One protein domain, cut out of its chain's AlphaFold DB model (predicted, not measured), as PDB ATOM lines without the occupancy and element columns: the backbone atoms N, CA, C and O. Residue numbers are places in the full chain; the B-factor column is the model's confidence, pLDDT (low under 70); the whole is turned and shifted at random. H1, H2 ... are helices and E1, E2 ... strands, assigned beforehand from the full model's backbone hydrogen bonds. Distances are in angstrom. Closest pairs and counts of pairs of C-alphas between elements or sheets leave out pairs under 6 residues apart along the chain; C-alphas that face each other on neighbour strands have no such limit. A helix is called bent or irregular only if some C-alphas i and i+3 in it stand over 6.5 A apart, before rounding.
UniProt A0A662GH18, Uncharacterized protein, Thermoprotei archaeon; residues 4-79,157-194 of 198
ATOM      1  N   TYR A   4     129.942-104.830 245.391       92.12
ATOM      2  CA  TYR A   4     130.237-105.464 244.119       92.12
ATOM      3  C   TYR A   4     131.514-106.276 244.254       92.12
ATOM      4  O   TYR A   4     132.422-105.897 244.995       92.12
ATOM      5  N   VAL A   5     131.594-107.379 243.524       95.19
ATOM      6  CA  VAL A   5     132.842-108.113 243.328       95.19
ATOM      7  C   VAL A   5     133.377-107.799 241.941       95.19
ATOM      8  O   VAL A   5     132.621-107.785 240.969       95.19
ATOM      9  N   VAL A   6     134.678-107.544 241.862       95.75
ATOM     10  CA  VAL A   6     135.384-107.290 240.608       95.75
ATOM     11  C   VAL A   6     136.595-108.211 240.537       95.75
ATOM     12  O   VAL A   6     137.353-108.317 241.503       95.75
ATOM     13  N   VAL A   7     136.765-108.874 239.396       97.12
ATOM     14  CA  VAL A   7     137.963-109.642 239.046       97.12
ATOM     15  C   VAL A   7     138.735-108.863 237.995       97.12
ATOM     16  O   VAL A   7     138.172-108.518 236.955       97.12
ATOM     17  N   VAL A   8     140.014-108.608 238.256       95.31
ATOM     18  CA  VAL A   8     140.892-107.806 237.397       95.31
ATOM     19  C   VAL A   8     142.113-108.620 236.995       95.31
ATOM     20  O   VAL A   8     142.700-109.308 237.825       95.31
ATOM     21  N   LYS A   9     142.536-108.516 235.738       95.94
ATOM     22  CA  LYS A   9     143.799-109.071 235.243       95.94
ATOM     23  C   LYS A   9     144.459-108.061 234.328       95.94
ATOM     24  O   LYS A   9     143.793-107.516 233.459       95.94
ATOM     25  N   ASP A  10     145.750-107.813 234.533       92.50
ATOM     26  CA  ASP A  10     146.540-106.904 233.693       92.50
ATOM     27  C   ASP A  10     145.894-105.507 233.529       92.50
ATOM     28  O   ASP A  10     146.057-104.837 232.516       92.50
ATOM     29  N   GLY A  11     145.147-105.060 234.550       89.44
ATOM     30  CA  GLY A  11     144.421-103.784 234.556       89.44
ATOM     31  C   GLY A  11     143.013-103.823 233.948       89.44
ATOM     32  O   GLY A  11     142.296-102.831 234.054       89.44
ATOM     33  N   GLU A  12     142.584-104.949 233.379       91.81
ATOM     34  CA  GLU A  12     141.272-105.114 232.752       91.81
ATOM     35  C   GLU A  12     140.290-105.885 233.642       91.81
ATOM     36  O   GLU A  12     140.636-106.896 234.261       91.81
ATOM     37  N   THR A  13     139.036-105.429 233.685       94.12
ATOM     38  CA  THR A  13     137.946-106.138 234.361       94.12
ATOM     39  C   THR A  13     137.549-107.382 233.568       94.12
ATOM     40  O   THR A  13     137.023-107.284 232.462       94.12
ATOM     41  N   ILE A  14     137.726-108.565 234.159       94.06
ATOM     42  CA  ILE A  14     137.263-109.843 233.588       94.06
ATOM     43  C   ILE A  14     135.825-110.143 234.019       94.06
ATOM     44  O   ILE A  14     135.027-110.680 233.250       94.06
ATOM     45  N   LEU A  15     135.494-109.821 235.268       94.69
ATOM     46  CA  LEU A  15     134.172-110.036 235.842       94.69
ATOM     47  C   LEU A  15     133.831-108.867 236.755       94.69
ATOM     48  O   LEU A  15     134.635-108.485 237.598       94.69
ATOM     49  N   ALA A  16     132.601-108.383 236.643       93.50
ATOM     50  CA  ALA A  16     131.964-107.573 237.665       93.50
ATOM     51  C   ALA A  16     130.591-108.174 237.966       93.50
ATOM     52  O   ALA A  16     129.855-108.530 237.039       93.50
ATOM     53  N   ASP A  17     130.251-108.302 239.247       92.25
ATOM     54  CA  ASP A  17     128.935-108.780 239.669       92.25
ATOM     55  C   ASP A  17     128.510-108.216 241.032       92.25
ATOM     56  O   ASP A  17     129.314-107.672 241.795       92.25
ATOM     57  N   PHE A  18     127.226-108.354 241.351       88.81
ATOM     58  CA  PHE A  18     126.678-108.013 242.656       88.81
ATOM     59  C   PHE A  18     127.088-109.072 243.684       88.81
ATOM     60  O   PHE A  18     126.707-110.239 243.586       88.81
ATOM     61  N   PHE A  19     127.834-108.657 244.711       90.38
ATOM     62  CA  PHE A  19     128.118-109.513 245.858       90.38
ATOM     63  C   PHE A  19     126.969-109.448 246.870       90.38
ATOM     64  O   PHE A  19     126.392-110.473 247.216       90.38
ATOM     65  N   SER A  20     126.594-108.248 247.325       86.75
ATOM     66  CA  SER A  20     125.555-108.077 248.347       86.75
ATOM     67  C   SER A  20     124.832-106.738 248.210       86.75
ATOM     68  O   SER A  20     125.454-105.687 248.328       86.75
ATOM     69  N   SER A  21     123.513-106.763 248.004       77.56
ATOM     70  CA  SER A  21     122.672-105.558 247.894       77.56
ATOM     71  C   SER A  21     122.045-105.122 249.222       77.56
ATOM     72  O   SER A  21     121.869-103.930 249.454       77.56
ATOM     73  N   ILE A  22     121.744-106.078 250.109       81.56
ATOM     74  CA  ILE A  22     121.038-105.834 251.379       81.56
ATOM     75  C   ILE A  22     122.028-105.527 252.507       81.56
ATOM     76  O   ILE A  22     121.838-104.576 253.267       81.56
ATOM     77  N   TYR A  23     123.088-106.336 252.626       85.69
ATOM     78  CA  TYR A  23     124.066-106.250 253.710       85.69
ATOM     79  C   TYR A  23     125.372-105.611 253.232       85.69
ATOM     80  O   TYR A  23     125.968-106.031 252.245       85.69
ATOM     81  N   PHE A  24     125.828-104.601 253.964       89.00
ATOM     82  CA  PHE A  24     127.080-103.873 253.712       89.00
ATOM     83  C   PHE A  24     128.293-104.484 254.427       89.00
ATOM     84  O   PHE A  24     128.128-105.306 255.330       89.00
ATOM     85  N   ARG A  25     129.507-104.028 254.074       91.69
ATOM     86  CA  ARG A  25     130.794-104.538 254.595       91.69
ATOM     87  C   ARG A  25     130.817-104.701 256.111       91.69
ATOM     88  O   ARG A  25     131.166-105.770 256.605       91.69
ATOM     89  N   ARG A  26     130.362-103.677 256.843       91.44
ATOM     90  CA  ARG A  26     130.299-103.688 258.315       91.44
ATOM     91  C   ARG A  26     129.536-104.884 258.891       91.44
ATOM     92  O   ARG A  26     129.895-105.365 259.958       91.44
ATOM     93  N   HIS A  27     128.516-105.386 258.195       93.88
ATOM     94  CA  HIS A  27     127.725-106.520 258.672       93.88
ATOM     95  C   HIS A  27     128.472-107.842 258.478       93.88
ATOM     96  O   HIS A  27     128.408-108.694 259.358       93.88
ATOM     97  N   TYR A  28     129.231-107.991 257.385       95.00
ATOM     98  CA  TYR A  28     130.126-109.138 257.207       95.00
ATOM     99  C   TYR A  28     131.259-109.108 258.233       95.00
ATOM    100  O   TYR A  28     131.500-110.112 258.887       95.00
ATOM    101  N   ILE A  29     131.889-107.952 258.458       95.00
ATOM    102  CA  ILE A  29     132.911-107.794 259.508       95.00
ATOM    103  C   ILE A  29     132.320-108.126 260.888       95.00
ATOM    104  O   ILE A  29     132.931-108.849 261.670       95.00
ATOM    105  N   GLY A  30     131.103-107.655 261.174       95.12
ATOM    106  CA  GLY A  30     130.379-107.986 262.401       95.12
ATOM    107  C   GLY A  30     130.121-109.488 262.557       95.12
ATOM    108  O   GLY A  30     130.293-110.015 263.654       95.12
ATOM    109  N   LEU A  31     129.775-110.180 261.468       96.50
ATOM    110  CA  LEU A  31     129.642-111.635 261.435       96.50
ATOM    111  C   LEU A  31     130.975-112.338 261.712       96.50
ATOM    112  O   LEU A  31     131.010-113.214 262.570       96.50
ATOM    113  N   LEU A  32     132.059-111.960 261.028       97.44
ATOM    114  CA  LEU A  32     133.376-112.576 261.228       97.44
ATOM    115  C   LEU A  32     133.868-112.378 262.664       97.44
ATOM    116  O   LEU A  32     134.311-113.334 263.295       97.44
ATOM    117  N   ARG A  33     133.693-111.172 263.216       97.06
ATOM    118  CA  ARG A  33     133.981-110.884 264.625       97.06
ATOM    119  C   ARG A  33     133.148-111.761 265.557       97.06
ATOM    120  O   ARG A  33     133.704-112.371 266.456       97.06
ATOM    121  N   TYR A  34     131.838-111.870 265.329       97.00
ATOM    122  CA  TYR A  34     130.979-112.734 266.141       97.00
ATOM    123  C   TYR A  34     131.445-114.196 266.104       97.00
ATOM    124  O   TYR A  34     131.513-114.842 267.150       97.00
ATOM    125  N   ILE A  35     131.792-114.712 264.921       97.62
ATOM    126  CA  ILE A  35     132.286-116.082 264.761       97.62
ATOM    127  C   ILE A  35     133.607-116.278 265.512       97.62
ATOM    128  O   ILE A  35     133.730-117.239 266.269       97.62
ATOM    129  N   ARG A  36     134.560-115.354 265.368       97.88
ATOM    130  CA  ARG A  36     135.829-115.389 266.101       97.88
ATOM    131  C   ARG A  36     135.602-115.393 267.609       97.88
ATOM    132  O   ARG A  36     136.076-116.292 268.294       97.88
ATOM    133  N   ASP A  37     134.824-114.441 268.111       97.88
ATOM    134  CA  ASP A  37     134.666-114.213 269.549       97.88
ATOM    135  C   ASP A  37     133.878-115.346 270.244       97.88
ATOM    136  O   ASP A  37     134.097-115.613 271.422       97.88
ATOM    137  N   ASN A  38     132.977-116.033 269.528       97.62
ATOM    138  CA  ASN A  38     132.105-117.070 270.107       97.62
ATOM    139  C   ASN A  38     132.504-118.508 269.739       97.62
ATOM    140  O   ASN A  38     132.078-119.445 270.414       97.62
ATOM    141  N   PHE A  39     133.287-118.706 268.673       97.56
ATOM    142  CA  PHE A  39     133.654-120.037 268.170       97.56
ATOM    143  C   PHE A  39     135.158-120.218 267.931       97.56
ATOM    144  O   PHE A  39     135.574-121.342 267.658       97.56
ATOM    145  N   GLY A  40     135.969-119.159 268.019       97.00
ATOM    146  CA  GLY A  40     137.418-119.234 267.807       97.00
ATOM    147  C   GLY A  40     137.824-119.565 266.368       97.00
ATOM    148  O   GLY A  40     138.905-120.106 266.153       97.00
ATOM    149  N   VAL A  41     136.953-119.296 265.390       97.75
ATOM    150  CA  VAL A  41     137.216-119.527 263.959       97.75
ATOM    151  C   VAL A  41     137.442-118.191 263.260       97.75
ATOM    152  O   VAL A  41     136.697-117.238 263.488       97.75
ATOM    153  N   GLU A  42     138.442-118.132 262.383       97.44
ATOM    154  CA  GLU A  42     138.854-116.911 261.686       97.44
ATOM    155  C   GLU A  42     138.862-117.095 260.165       97.44
ATOM    156  O   GLU A  42     139.055-118.201 259.659       97.44
ATOM    157  N   PHE A  43     138.652-115.986 259.450       97.62
ATOM    158  CA  PHE A  43     138.652-115.906 257.984       97.62
ATOM    159  C   PHE A  43     139.464-114.674 257.538       97.62
ATOM    160  O   PHE A  43     138.884-113.671 257.102       97.62
ATOM    161  N   PRO A  44     140.792-114.674 257.766       96.88
ATOM    162  CA  PRO A  44     141.641-113.496 257.596       96.88
ATOM    163  C   PRO A  44     141.720-112.981 256.154       96.88
ATOM    164  O   PRO A  44     141.790-111.766 255.947       96.88
ATOM    165  N   VAL A  45     141.690-113.853 255.143       97.12
ATOM    166  CA  VAL A  45     141.716-113.424 253.735       97.12
ATOM    167  C   VAL A  45     140.410-112.714 253.383       97.12
ATOM    168  O   VAL A  45     140.428-111.648 252.756       97.12
ATOM    169  N   PHE A  46     139.276-113.232 253.850       97.06
ATOM    170  CA  PHE A  46     137.988-112.583 253.648       97.06
ATOM    171  C   PHE A  46     137.857-111.272 254.448       97.06
ATOM    172  O   PHE A  46     137.348-110.274 253.932       97.06
ATOM    173  N   GLU A  47     138.368-111.207 255.678       96.56
ATOM    174  CA  GLU A  47     138.421-109.960 256.460       96.56
ATOM    175  C   GLU A  47     139.291-108.892 255.767       96.56
ATOM    176  O   GLU A  47     138.930-107.710 255.700       96.56
ATOM    177  N   SER A  48     140.406-109.314 255.167       95.81
ATOM    178  CA  SER A  48     141.327-108.462 254.413       95.81
ATOM    179  C   SER A  48     140.666-107.820 253.183       95.81
ATOM    180  O   SER A  48     140.757-106.601 253.000       95.81
ATOM    181  N   ILE A  49     139.937-108.597 252.371       95.62
ATOM    182  CA  ILE A  49     139.239-108.065 251.183       95.62
ATOM    183  C   ILE A  49     138.031-107.191 251.561       95.62
ATOM    184  O   ILE A  49     137.756-106.176 250.911       95.62
ATOM    185  N   LEU A  50     137.334-107.512 252.659       94.75
ATOM    186  CA  LEU A  50     136.289-106.648 253.220       94.75
ATOM    187  C   LEU A  50     136.846-105.293 253.668       94.75
ATOM    188  O   LEU A  50     136.147-104.291 253.543       94.75
ATOM    189  N   SER A  51     138.105-105.254 254.103       92.12
ATOM    190  CA  SER A  51     138.833-104.033 254.474       92.12
ATOM    191  C   SER A  51     139.386-103.250 253.272       92.12
ATOM    192  O   SER A  51     140.122-102.283 253.452       92.12
ATOM    193  N   GLY A  52     139.047-103.654 252.043       90.94
ATOM    194  CA  GLY A  52     139.411-102.948 250.811       90.94
ATOM    195  C   GLY A  52     140.730-103.388 250.176       90.94
ATOM    196  O   GLY A  52     141.132-102.806 249.170       90.94
ATOM    197  N   LYS A  53     141.407-104.411 250.716       93.62
ATOM    198  CA  LYS A  53     142.610-104.962 250.076       93.62
ATOM    199  C   LYS A  53     142.242-105.814 248.862       93.62
ATOM    200  O   LYS A  53     141.176-106.422 248.818       93.62
ATOM    201  N   ARG A  54     143.149-105.885 247.889       94.44
ATOM    202  CA  ARG A  54     143.045-106.821 246.763       94.44
ATOM    203  C   ARG A  54     143.469-108.215 247.214       94.44
ATOM    204  O   ARG A  54     144.457-108.362 247.929       94.44
ATOM    205  N   CYS A  55     142.731-109.229 246.785       96.06
ATOM    206  CA  CYS A  55     143.085-110.624 246.973       96.06
ATOM    207  C   CYS A  55     143.895-111.104 245.767       96.06
ATOM    208  O   CYS A  55     143.345-111.298 244.683       96.06
ATOM    209  N   THR A  56     145.194-111.304 245.980       94.56
ATOM    210  CA  THR A  56     146.143-111.812 244.976       94.56
ATOM    211  C   THR A  56     146.280-113.335 244.995       94.56
ATOM    212  O   THR A  56     146.856-113.904 244.074       94.56
ATOM    213  N   ASN A  57     145.721-114.008 246.012       95.50
ATOM    214  CA  ASN A  57     145.651-115.466 246.100       95.50
ATOM    215  C   ASN A  57     144.184-115.950 246.111       95.50
ATOM    216  O   ASN A  57     143.615-116.192 247.179       95.50
ATOM    217  N   PRO A  58     143.542-116.086 244.933       95.75
ATOM    218  CA  PRO A  58     142.149-116.524 244.829       95.75
ATOM    219  C   PRO A  58     141.858-117.887 245.469       95.75
ATOM    220  O   PRO A  58     140.746-118.103 245.943       95.75
ATOM    221  N   SER A  59     142.842-118.791 245.507       96.94
ATOM    222  CA  SER A  59     142.672-120.148 246.041       96.94
ATOM    223  C   SER A  59     142.476-120.143 247.563       96.94
ATOM    224  O   SER A  59     141.614-120.842 248.098       96.94
ATOM    225  N   GLU A  60     143.213-119.288 248.282       96.69
ATOM    226  CA  GLU A  60     143.022-119.105 249.728       96.69
ATOM    227  C   GLU A  60     141.653-118.502 250.050       96.69
ATOM    228  O   GLU A  60     140.938-119.020 250.911       96.69
ATOM    229  N   LEU A  61     141.244-117.462 249.310       97.19
ATOM    230  CA  LEU A  61     139.914-116.877 249.470       97.19
ATOM    231  C   LEU A  61     138.820-117.910 249.178       97.19
ATOM    232  O   LEU A  61     137.871-118.027 249.948       97.19
ATOM    233  N   LEU A  62     138.955-118.708 248.115       97.75
ATOM    234  CA  LEU A  62     138.003-119.770 247.785       97.75
ATOM    235  C   LEU A  62     137.810-120.745 248.958       97.75
ATOM    236  O   LEU A  62     136.672-121.038 249.337       97.75
ATOM    237  N   ASN A  63     138.909-121.205 249.560       97.81
ATOM    238  CA  ASN A  63     138.878-122.130 250.692       97.81
ATOM    239  C   ASN A  63     138.213-121.517 251.931       97.81
ATOM    240  O   ASN A  63     137.388-122.177 252.575       97.81
ATOM    241  N   GLU A  64     138.516-120.258 252.254       97.81
ATOM    242  CA  GLU A  64     137.869-119.550 253.362       97.81
ATOM    243  C   GLU A  64     136.371-119.370 253.128       97.81
ATOM    244  O   GLU A  64     135.569-119.622 254.027       97.81
ATOM    245  N   ILE A  65     135.966-118.985 251.918       97.38
ATOM    246  CA  ILE A  65     134.564-118.712 251.593       97.38
ATOM    247  C   ILE A  65     133.731-119.999 251.603       97.38
ATOM    248  O   ILE A  65     132.602-120.000 252.107       97.38
ATOM    249  N   ILE A  66     134.281-121.116 251.113       97.00
ATOM    250  CA  ILE A  66     133.644-122.435 251.238       97.00
ATOM    251  C   ILE A  66     133.520-122.814 252.717       97.00
ATOM    252  O   ILE A  66     132.437-123.200 253.164       97.00
ATOM    253  N   SER A  67     134.596-122.655 253.491       97.19
ATOM    254  CA  SER A  67     134.615-122.979 254.921       97.19
ATOM    255  C   SER A  67     133.597-122.150 255.705       97.19
ATOM    256  O   SER A  67     132.838-122.706 256.497       97.19
ATOM    257  N   LEU A  68     133.499-120.846 255.429       97.69
ATOM    258  CA  LEU A  68     132.508-119.955 256.022       97.69
ATOM    259  C   LEU A  68     131.089-120.366 255.623       97.69
ATOM    260  O   LEU A  68     130.207-120.439 256.473       97.69
ATOM    261  N   THR A  69     130.856-120.701 254.353       95.75
ATOM    262  CA  THR A  69     129.537-121.149 253.876       95.75
ATOM    263  C   THR A  69     129.078-122.411 254.611       95.75
ATOM    264  O   THR A  69     127.941-122.478 255.088       95.75
ATOM    265  N   LEU A  70     129.965-123.400 254.744       95.25
ATOM    266  CA  LEU A  70     129.698-124.638 255.478       95.25
ATOM    267  C   LEU A  70     129.516-124.383 256.977       95.25
ATOM    268  O   LEU A  70     128.651-124.998 257.603       95.25
ATOM    269  N   PHE A  71     130.294-123.463 257.549       97.06
ATOM    270  CA  PHE A  71     130.162-123.048 258.941       97.06
ATOM    271  C   PHE A  71     128.778-122.446 259.207       97.06
ATOM    272  O   PHE A  71     128.071-122.905 260.103       97.06
ATOM    273  N   LEU A  72     128.353-121.473 258.398       95.75
ATOM    274  CA  LEU A  72     127.049-120.823 258.540       95.75
ATOM    275  C   LEU A  72     125.892-121.816 258.406       95.75
ATOM    276  O   LEU A  72     124.922-121.714 259.149       95.75
ATOM    277  N   ASN A  73     126.008-122.788 257.497       93.88
ATOM    278  CA  ASN A  73     125.014-123.847 257.344       93.88
ATOM    279  C   ASN A  73     124.956-124.759 258.583       93.88
ATOM    280  O   ASN A  73     123.882-125.031 259.110       93.88
ATOM    281  N   ARG A  74     126.115-125.186 259.100       95.19
ATOM    282  CA  ARG A  74     126.204-126.078 260.268       95.19
ATOM    283  C   ARG A  74     125.709-125.424 261.561       95.19
ATOM    284  O   ARG A  74     125.158-126.111 262.419       95.19
ATOM    285  N   TYR A  75     125.940-124.124 261.723       94.75
ATOM    286  CA  TYR A  75     125.659-123.378 262.954       94.75
ATOM    287  C   TYR A  75     124.463-122.424 262.836       94.75
ATOM    288  O   TYR A  75     124.306-121.536 263.672       94.75
ATOM    289  N   GLU A  76     123.593-122.623 261.846       88.31
ATOM    290  CA  GLU A  76     122.480-121.723 261.520       88.31
ATOM    291  C   GLU A  76     121.571-121.395 262.721       88.31
ATOM    292  O   GLU A  76     121.144-120.256 262.873       88.31
ATOM    293  N   GLY A  77     121.336-122.364 263.614       88.56
ATOM    294  CA  GLY A  77     120.538-122.177 264.834       88.56
ATOM    295  C   GLY A  77     121.291-121.597 266.040       88.56
ATOM    296  O   GLY A  77     120.672-121.332 267.067       88.56
ATOM    297  N   LYS A  78     122.617-121.429 265.952       93.69
ATOM    298  CA  LYS A  78     123.457-120.866 267.026       93.69
ATOM    299  C   LYS A  78     123.914-119.441 266.738       93.69
ATOM    300  O   LYS A  78     124.256-118.718 267.666       93.69
ATOM    301  N   ILE A  79     123.946-119.050 265.467       95.50
ATOM    302  CA  ILE A  79     124.305-117.696 265.055       95.50
ATOM    303  C   ILE A  79     123.034-116.833 265.073       95.50
ATOM    304  O   ILE A  79     122.001-117.278 264.568       95.50
ATOM    305  N   TYR A 157     122.956-117.905 257.450       91.81
ATOM    306  CA  TYR A 157     123.220-118.582 256.181       91.81
ATOM    307  C   TYR A 157     122.479-117.919 255.010       91.81
ATOM    308  O   TYR A 157     123.089-117.623 253.982       91.81
ATOM    309  N   ASP A 158     121.193-117.611 255.169       89.38
ATOM    310  CA  ASP A 158     120.414-116.953 254.118       89.38
ATOM    311  C   ASP A 158     120.843-115.507 253.862       89.38
ATOM    312  O   ASP A 158     120.797-115.037 252.723       89.38
ATOM    313  N   ALA A 159     121.228-114.795 254.916       89.25
ATOM    314  CA  ALA A 159     121.639-113.402 254.845       89.25
ATOM    315  C   ALA A 159     123.029-113.230 254.228       89.25
ATOM    316  O   ALA A 159     123.206-112.394 253.344       89.25
ATOM    317  N   PHE A 160     123.997-114.025 254.685       90.75
ATOM    318  CA  PHE A 160     125.407-113.844 254.347       90.75
ATOM    319  C   PHE A 160     125.942-114.963 253.459       90.75
ATOM    320  O   PHE A 160     126.682-114.678 252.528       90.75
ATOM    321  N   GLY A 161     125.532-116.215 253.678       85.12
ATOM    322  CA  GLY A 161     126.021-117.381 252.932       85.12
ATOM    323  C   GLY A 161     125.579-117.432 251.466       85.12
ATOM    324  O   GLY A 161     126.327-117.907 250.614       85.12
ATOM    325  N   LYS A 162     124.393-116.917 251.124       79.88
ATOM    326  CA  LYS A 162     123.954-116.812 249.718       79.88
ATOM    327  C   LYS A 162     124.866-115.883 248.891       79.88
ATOM    328  O   LYS A 162     125.370-116.358 247.873       79.88
ATOM    329  N   PRO A 163     125.143-114.638 249.327       87.69
ATOM    330  CA  PRO A 163     126.152-113.758 248.725       87.69
ATOM    331  C   PRO A 163     127.532-114.390 248.505       87.69
ATOM    332  O   PRO A 163     128.163-114.157 247.476       87.69
ATOM    333  N   LEU A 164     127.998-115.238 249.434       93.00
ATOM    334  CA  LEU A 164     129.304-115.910 249.329       93.00
ATOM    335  C   LEU A 164     129.465-116.729 248.042       93.00
ATOM    336  O   LEU A 164     130.580-116.878 247.550       93.00
ATOM    337  N   LYS A 165     128.369-117.207 247.442       91.94
ATOM    338  CA  LYS A 165     128.405-117.953 246.174       91.94
ATOM    339  C   LYS A 165     128.969-117.122 245.020       91.94
ATOM    340  O   LYS A 165     129.688-117.666 244.186       91.94
ATOM    341  N   THR A 166     128.697-115.816 244.990       93.31
ATOM    342  CA  THR A 166     129.274-114.918 243.979       93.31
ATOM    343  C   THR A 166     130.789-114.807 244.164       93.31
ATOM    344  O   THR A 166     131.532-114.846 243.187       93.31
ATOM    345  N   LEU A 167     131.270-114.755 245.412       95.12
ATOM    346  CA  LEU A 167     132.706-114.766 245.706       95.12
ATOM    347  C   LEU A 167     133.375-116.098 245.356       95.12
ATOM    348  O   LEU A 167     134.501-116.085 244.867       95.12
ATOM    349  N   VAL A 168     132.692-117.233 245.539       96.62
ATOM    350  CA  VAL A 168     133.179-118.544 245.068       96.62
ATOM    351  C   VAL A 168     133.398-118.519 243.557       96.62
ATOM    352  O   VAL A 168     134.480-118.867 243.088       96.62
ATOM    353  N   LEU A 169     132.403-118.060 242.791       96.75
ATOM    354  CA  LEU A 169     132.513-117.961 241.336       96.75
ATOM    355  C   LEU A 169     133.642-117.010 240.914       96.75
ATOM    356  O   LEU A 169     134.461-117.373 240.070       96.75
ATOM    357  N   ALA A 170     133.714-115.824 241.523       96.69
ATOM    358  CA  ALA A 170     134.774-114.857 241.262       96.69
ATOM    359  C   ALA A 170     136.164-115.436 241.564       96.69
ATOM    360  O   ALA A 170     137.089-115.224 240.786       96.69
ATOM    361  N   SER A 171     136.294-116.223 242.637       97.50
ATOM    362  CA  SER A 171     137.554-116.871 243.015       97.50
ATOM    363  C   SER A 171     137.994-117.924 242.007       97.50
ATOM    364  O   SER A 171     139.148-117.914 241.590       97.50
ATOM    365  N   ILE A 172     137.069-118.760 241.528       97.88
ATOM    366  CA  ILE A 172     137.354-119.753 240.480       97.88
ATOM    367  C   ILE A 172     137.779-119.069 239.172       97.88
ATOM    368  O   ILE A 172     138.706-119.528 238.503       97.88
ATOM    369  N   ILE A 173     137.099-117.985 238.783       97.38
ATOM    370  CA  ILE A 173     137.437-117.234 237.567       97.38
ATOM    371  C   ILE A 173     138.822-116.603 237.706       97.38
ATOM    372  O   ILE A 173     139.653-116.805 236.825       97.38
ATOM    373  N   ALA A 174     139.081-115.910 238.817       97.12
ATOM    374  CA  ALA A 174     140.360-115.272 239.097       97.12
ATOM    375  C   ALA A 174     141.515-116.285 239.118       97.12
ATOM    376  O   ALA A 174     142.539-116.052 238.483       97.12
ATOM    377  N   GLU A 175     141.339-117.441 239.764       96.62
ATOM    378  CA  GLU A 175     142.342-118.512 239.796       96.62
ATOM    379  C   GLU A 175     142.672-119.018 238.386       96.62
ATOM    380  O   GLU A 175     143.839-119.119 238.012       96.62
ATOM    381  N   ARG A 176     141.650-119.271 237.558       96.44
ATOM    382  CA  ARG A 176     141.843-119.748 236.180       96.44
ATOM    383  C   ARG A 176     142.448-118.702 235.256       96.44
ATOM    384  O   ARG A 176     143.156-119.062 234.319       96.44
ATOM    385  N   SER A 177     142.141-117.426 235.470       95.44
ATOM    386  CA  SER A 177     142.648-116.345 234.630       95.44
ATOM    387  C   SER A 177     144.006-115.812 235.085       95.44
ATOM    388  O   SER A 177     144.639-115.103 234.304       95.44
ATOM    389  N   GLY A 178     144.449-116.117 236.309       95.19
ATOM    390  CA  GLY A 178     145.570-115.432 236.962       95.19
ATOM    391  C   GLY A 178     145.226-113.983 237.328       95.19
ATOM    392  O   GLY A 178     146.043-113.092 237.133       95.19
ATOM    393  N   GLY A 179     143.980-113.741 237.742       96.06
ATOM    394  CA  GLY A 179     143.471-112.426 238.127       96.06
ATOM    395  C   GLY A 179     143.436-112.210 239.640       96.06
ATOM    396  O   GLY A 179     143.571-113.139 240.434       96.06
ATOM    397  N   GLU A 180     143.195-110.965 240.026       97.00
ATOM    398  CA  GLU A 180     143.002-110.517 241.403       97.00
ATOM    399  C   GLU A 180     141.529-110.206 241.661       97.00
ATOM    400  O   GLU A 180     140.784-109.859 240.742       97.00
ATOM    401  N   ILE A 181     141.111-110.268 242.924       97.44
ATOM    402  CA  ILE A 181     139.729-109.984 243.327       97.44
ATOM    403  C   ILE A 181     139.713-108.772 244.246       97.44
ATOM    404  O   ILE A 181     140.521-108.670 245.170       97.44
ATOM    405  N   LEU A 182     138.755-107.875 244.045       95.12
ATOM    406  CA  LEU A 182     138.445-106.816 244.996       95.12
ATOM    407  C   LEU A 182     136.941-106.688 245.214       95.12
ATOM    408  O   LEU A 182     136.126-107.054 244.364       95.12
ATOM    409  N   LEU A 183     136.590-106.129 246.367       94.75
ATOM    410  CA  LEU A 183     135.235-105.684 246.652       94.75
ATOM    411  C   LEU A 183     135.153-104.167 246.464       94.75
ATOM    412  O   LEU A 183     135.973-103.426 247.011       94.75
ATOM    413  N   SER A 184     134.155-103.712 245.716       90.56
ATOM    414  CA  SER A 184     133.873-102.295 245.480       90.56
ATOM    415  C   SER A 184     132.533-101.909 246.100       90.56
ATOM    416  O   SER A 184     131.611-102.718 246.139       90.56
ATOM    417  N   GLU A 185     132.416-100.674 246.576       87.88
ATOM    418  CA  GLU A 185     131.125-100.051 246.916       87.88
ATOM    419  C   GLU A 185     130.693 -99.027 245.854       87.88
ATOM    420  O   GLU A 185     129.553 -98.565 245.859       87.88
ATOM    421  N   GLU A 186     131.574 -98.728 244.897       86.75
ATOM    422  CA  GLU A 186     131.269 -97.965 243.691       86.75
ATOM    423  C   GLU A 186     130.761 -98.908 242.599       86.75
ATOM    424  O   GLU A 186     131.318 -99.996 242.420       86.75
ATOM    425  N   LEU A 187     129.714 -98.487 241.879       84.31
ATOM    426  CA  LEU A 187     129.123 -99.253 240.782       84.31
ATOM    427  C   LEU A 187     130.165 -99.452 239.664       84.31
ATOM    428  O   LEU A 187     130.544 -98.468 239.025       84.31
ATOM    429  N   PRO A 188     130.586-100.698 239.375       86.62
ATOM    430  CA  PRO A 188     131.489-100.974 238.269       86.62
ATOM    431  C   PRO A 188     130.862-100.542 236.933       86.62
ATOM    432  O   PRO A 188     129.680-100.840 236.698       86.62
ATOM    433  N   PRO A 189     131.614 -99.882 236.031       85.94
ATOM    434  CA  PRO A 189     131.108 -99.452 234.726       85.94
ATOM    435  C   PRO A 189     130.452-100.582 233.922       85.94
ATOM    436  O   PRO A 189     129.469-100.364 233.217       85.94
ATOM    437  N   GLU A 190     130.943-101.809 234.062       85.12
ATOM    438  CA  GLU A 190     130.461-103.010 233.381       85.12
ATOM    439  C   GLU A 190     129.045-103.413 233.823       85.12
ATOM    440  O   GLU A 190     128.307-104.033 233.053       85.12
ATOM    441  N   LEU A 191     128.643-103.037 235.041       82.62
ATOM    442  CA  LEU A 191     127.308-103.299 235.583       82.62
ATOM    443  C   LEU A 191     126.303-102.191 235.268       82.62
ATOM    444  O   LEU A 191     125.103-102.459 235.290       82.62
ATOM    445  N   SER A 192     126.761-100.987 234.905       77.31
ATOM    446  CA  SER A 192     125.878 -99.856 234.578       77.31
ATOM    447  C   SER A 192     124.846-100.197 233.494       77.31
ATOM    448  O   SER A 192     123.683 -99.834 233.610       77.31
ATOM    449  N   ARG A 193     125.240-100.996 232.492       74.31
ATOM    450  CA  ARG A 193     124.376-101.430 231.376       74.31
ATOM    451  C   ARG A 193     123.275-102.414 231.778       74.31
ATOM    452  O   ARG A 193     122.382-102.673 230.979       74.31
ATOM    453  N   ARG A 194     123.382-103.034 232.957       70.50
ATOM    454  CA  ARG A 194     122.421-104.027 233.468       70.50
ATOM    455  C   ARG A 194     121.353-103.401 234.357       70.50
ATOM    456  O   ARG A 194     120.378-104.072 234.686       70.50
TER     457      ARG A 194
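AT A GLANCE: This is residues 4 to 79 and 157 to 194 of the 198 residues of an uncharacterized protein of Thermoprotei archaeon (UniProt A0A662GH18). A small, strongly twisted sheet of three strands has the long helix H4 running along one face, and H3 packs side by side on H4, running the opposite way. The helical hairpin of H1 and H2 extends away from the sheet, with H2 crossing H3 and grazing E3; the short H5 grazes the sheet near the end of the printed part. The printed part has 114 residues with five named helices and three named strands, in the order E1 E2 H1 H2 H3 H4 E3 H5; the sheet order is E2 E1 E3, antiparallel, and the class is mixed, helices and strands. It is compact, with a radius of gyration of the C-alphas of 13.8 A, and elongated, spanning 41 by 26 by 20 A.

IN THESE COORDINATES: E1 is residues 4 to 9, 16.6 A long, from C-alpha 4 at (130.237, -105.464, 244.119). E2 is residues 12 to 20, 22.3 A long, and bends by 52 degrees at residue 15. E3 is residues 180 to 184. H4 is residues 157 to 177, 29.1 A long, ending with C-alpha 177 at (142.648, -116.345, 234.630); it is irregular, but only just, with C-alphas 159 and 162 6.6 A apart. H3 is residues 58 to 74, 24.2 A long. H1 is residues 25 to 39, 20.8 A long, H2 residues 44 to 50, and H5 residues 189 to 192, with C-alpha 192 at (125.878, -99.856, 234.578).

HOW THE PARTS SIT: E1 is the inner strand. E1 and E2, a hairpin, stand at 162 degrees, with N 7 and O 15 2.8 A apart, within hydrogen-bond range. E1 and E3 stand at 150 degrees, with N 6 and O 182 2.9 A apart, also within range. H4 is on the sheet, making two layers, helix on one face of a sheet; its height over the sheet is 8.9 A, and it lies over E2 and E1, along the strands at 8 degrees to E1 on the local plane. H3 and H4 touch at a shallow tilt of 21 degrees, opposite ways, closest at the C-alphas of Pro 58 and Ser 171, 5.0 A. H2 touches H3, about perpendicular at 84 degrees, by residues 60 to 65 of H3 alone; the closest C-alphas are Val 45 and Leu 61, 5.8 A. H1 and H2, a helical hairpin, touch at a shallow tilt of 21 degrees, closest at the C-alphas of Arg 25 and Leu 50, 6.0 A. H2 only grazes the sheet with residues 48 to 50, and H5 with residues 189 to 191. H4 and H5 are apart. In H1, H2 and H3 every O i to N i+4 pair is within hydrogen-bond range, in H4 12 of 17, and H5 is too short for one.

THE WHOLE: The C-alphas farthest apart, Asp 10 and Gly 77, are 43.3 A apart. Residues 80 to 156 are cut out, with 9.0 A between C-alphas 79 and 157. Of the links printed whole, H2 to H3 is short and the others are tight. Mean pLDDT of the printed part is 93.2, and no printed residue is under 70.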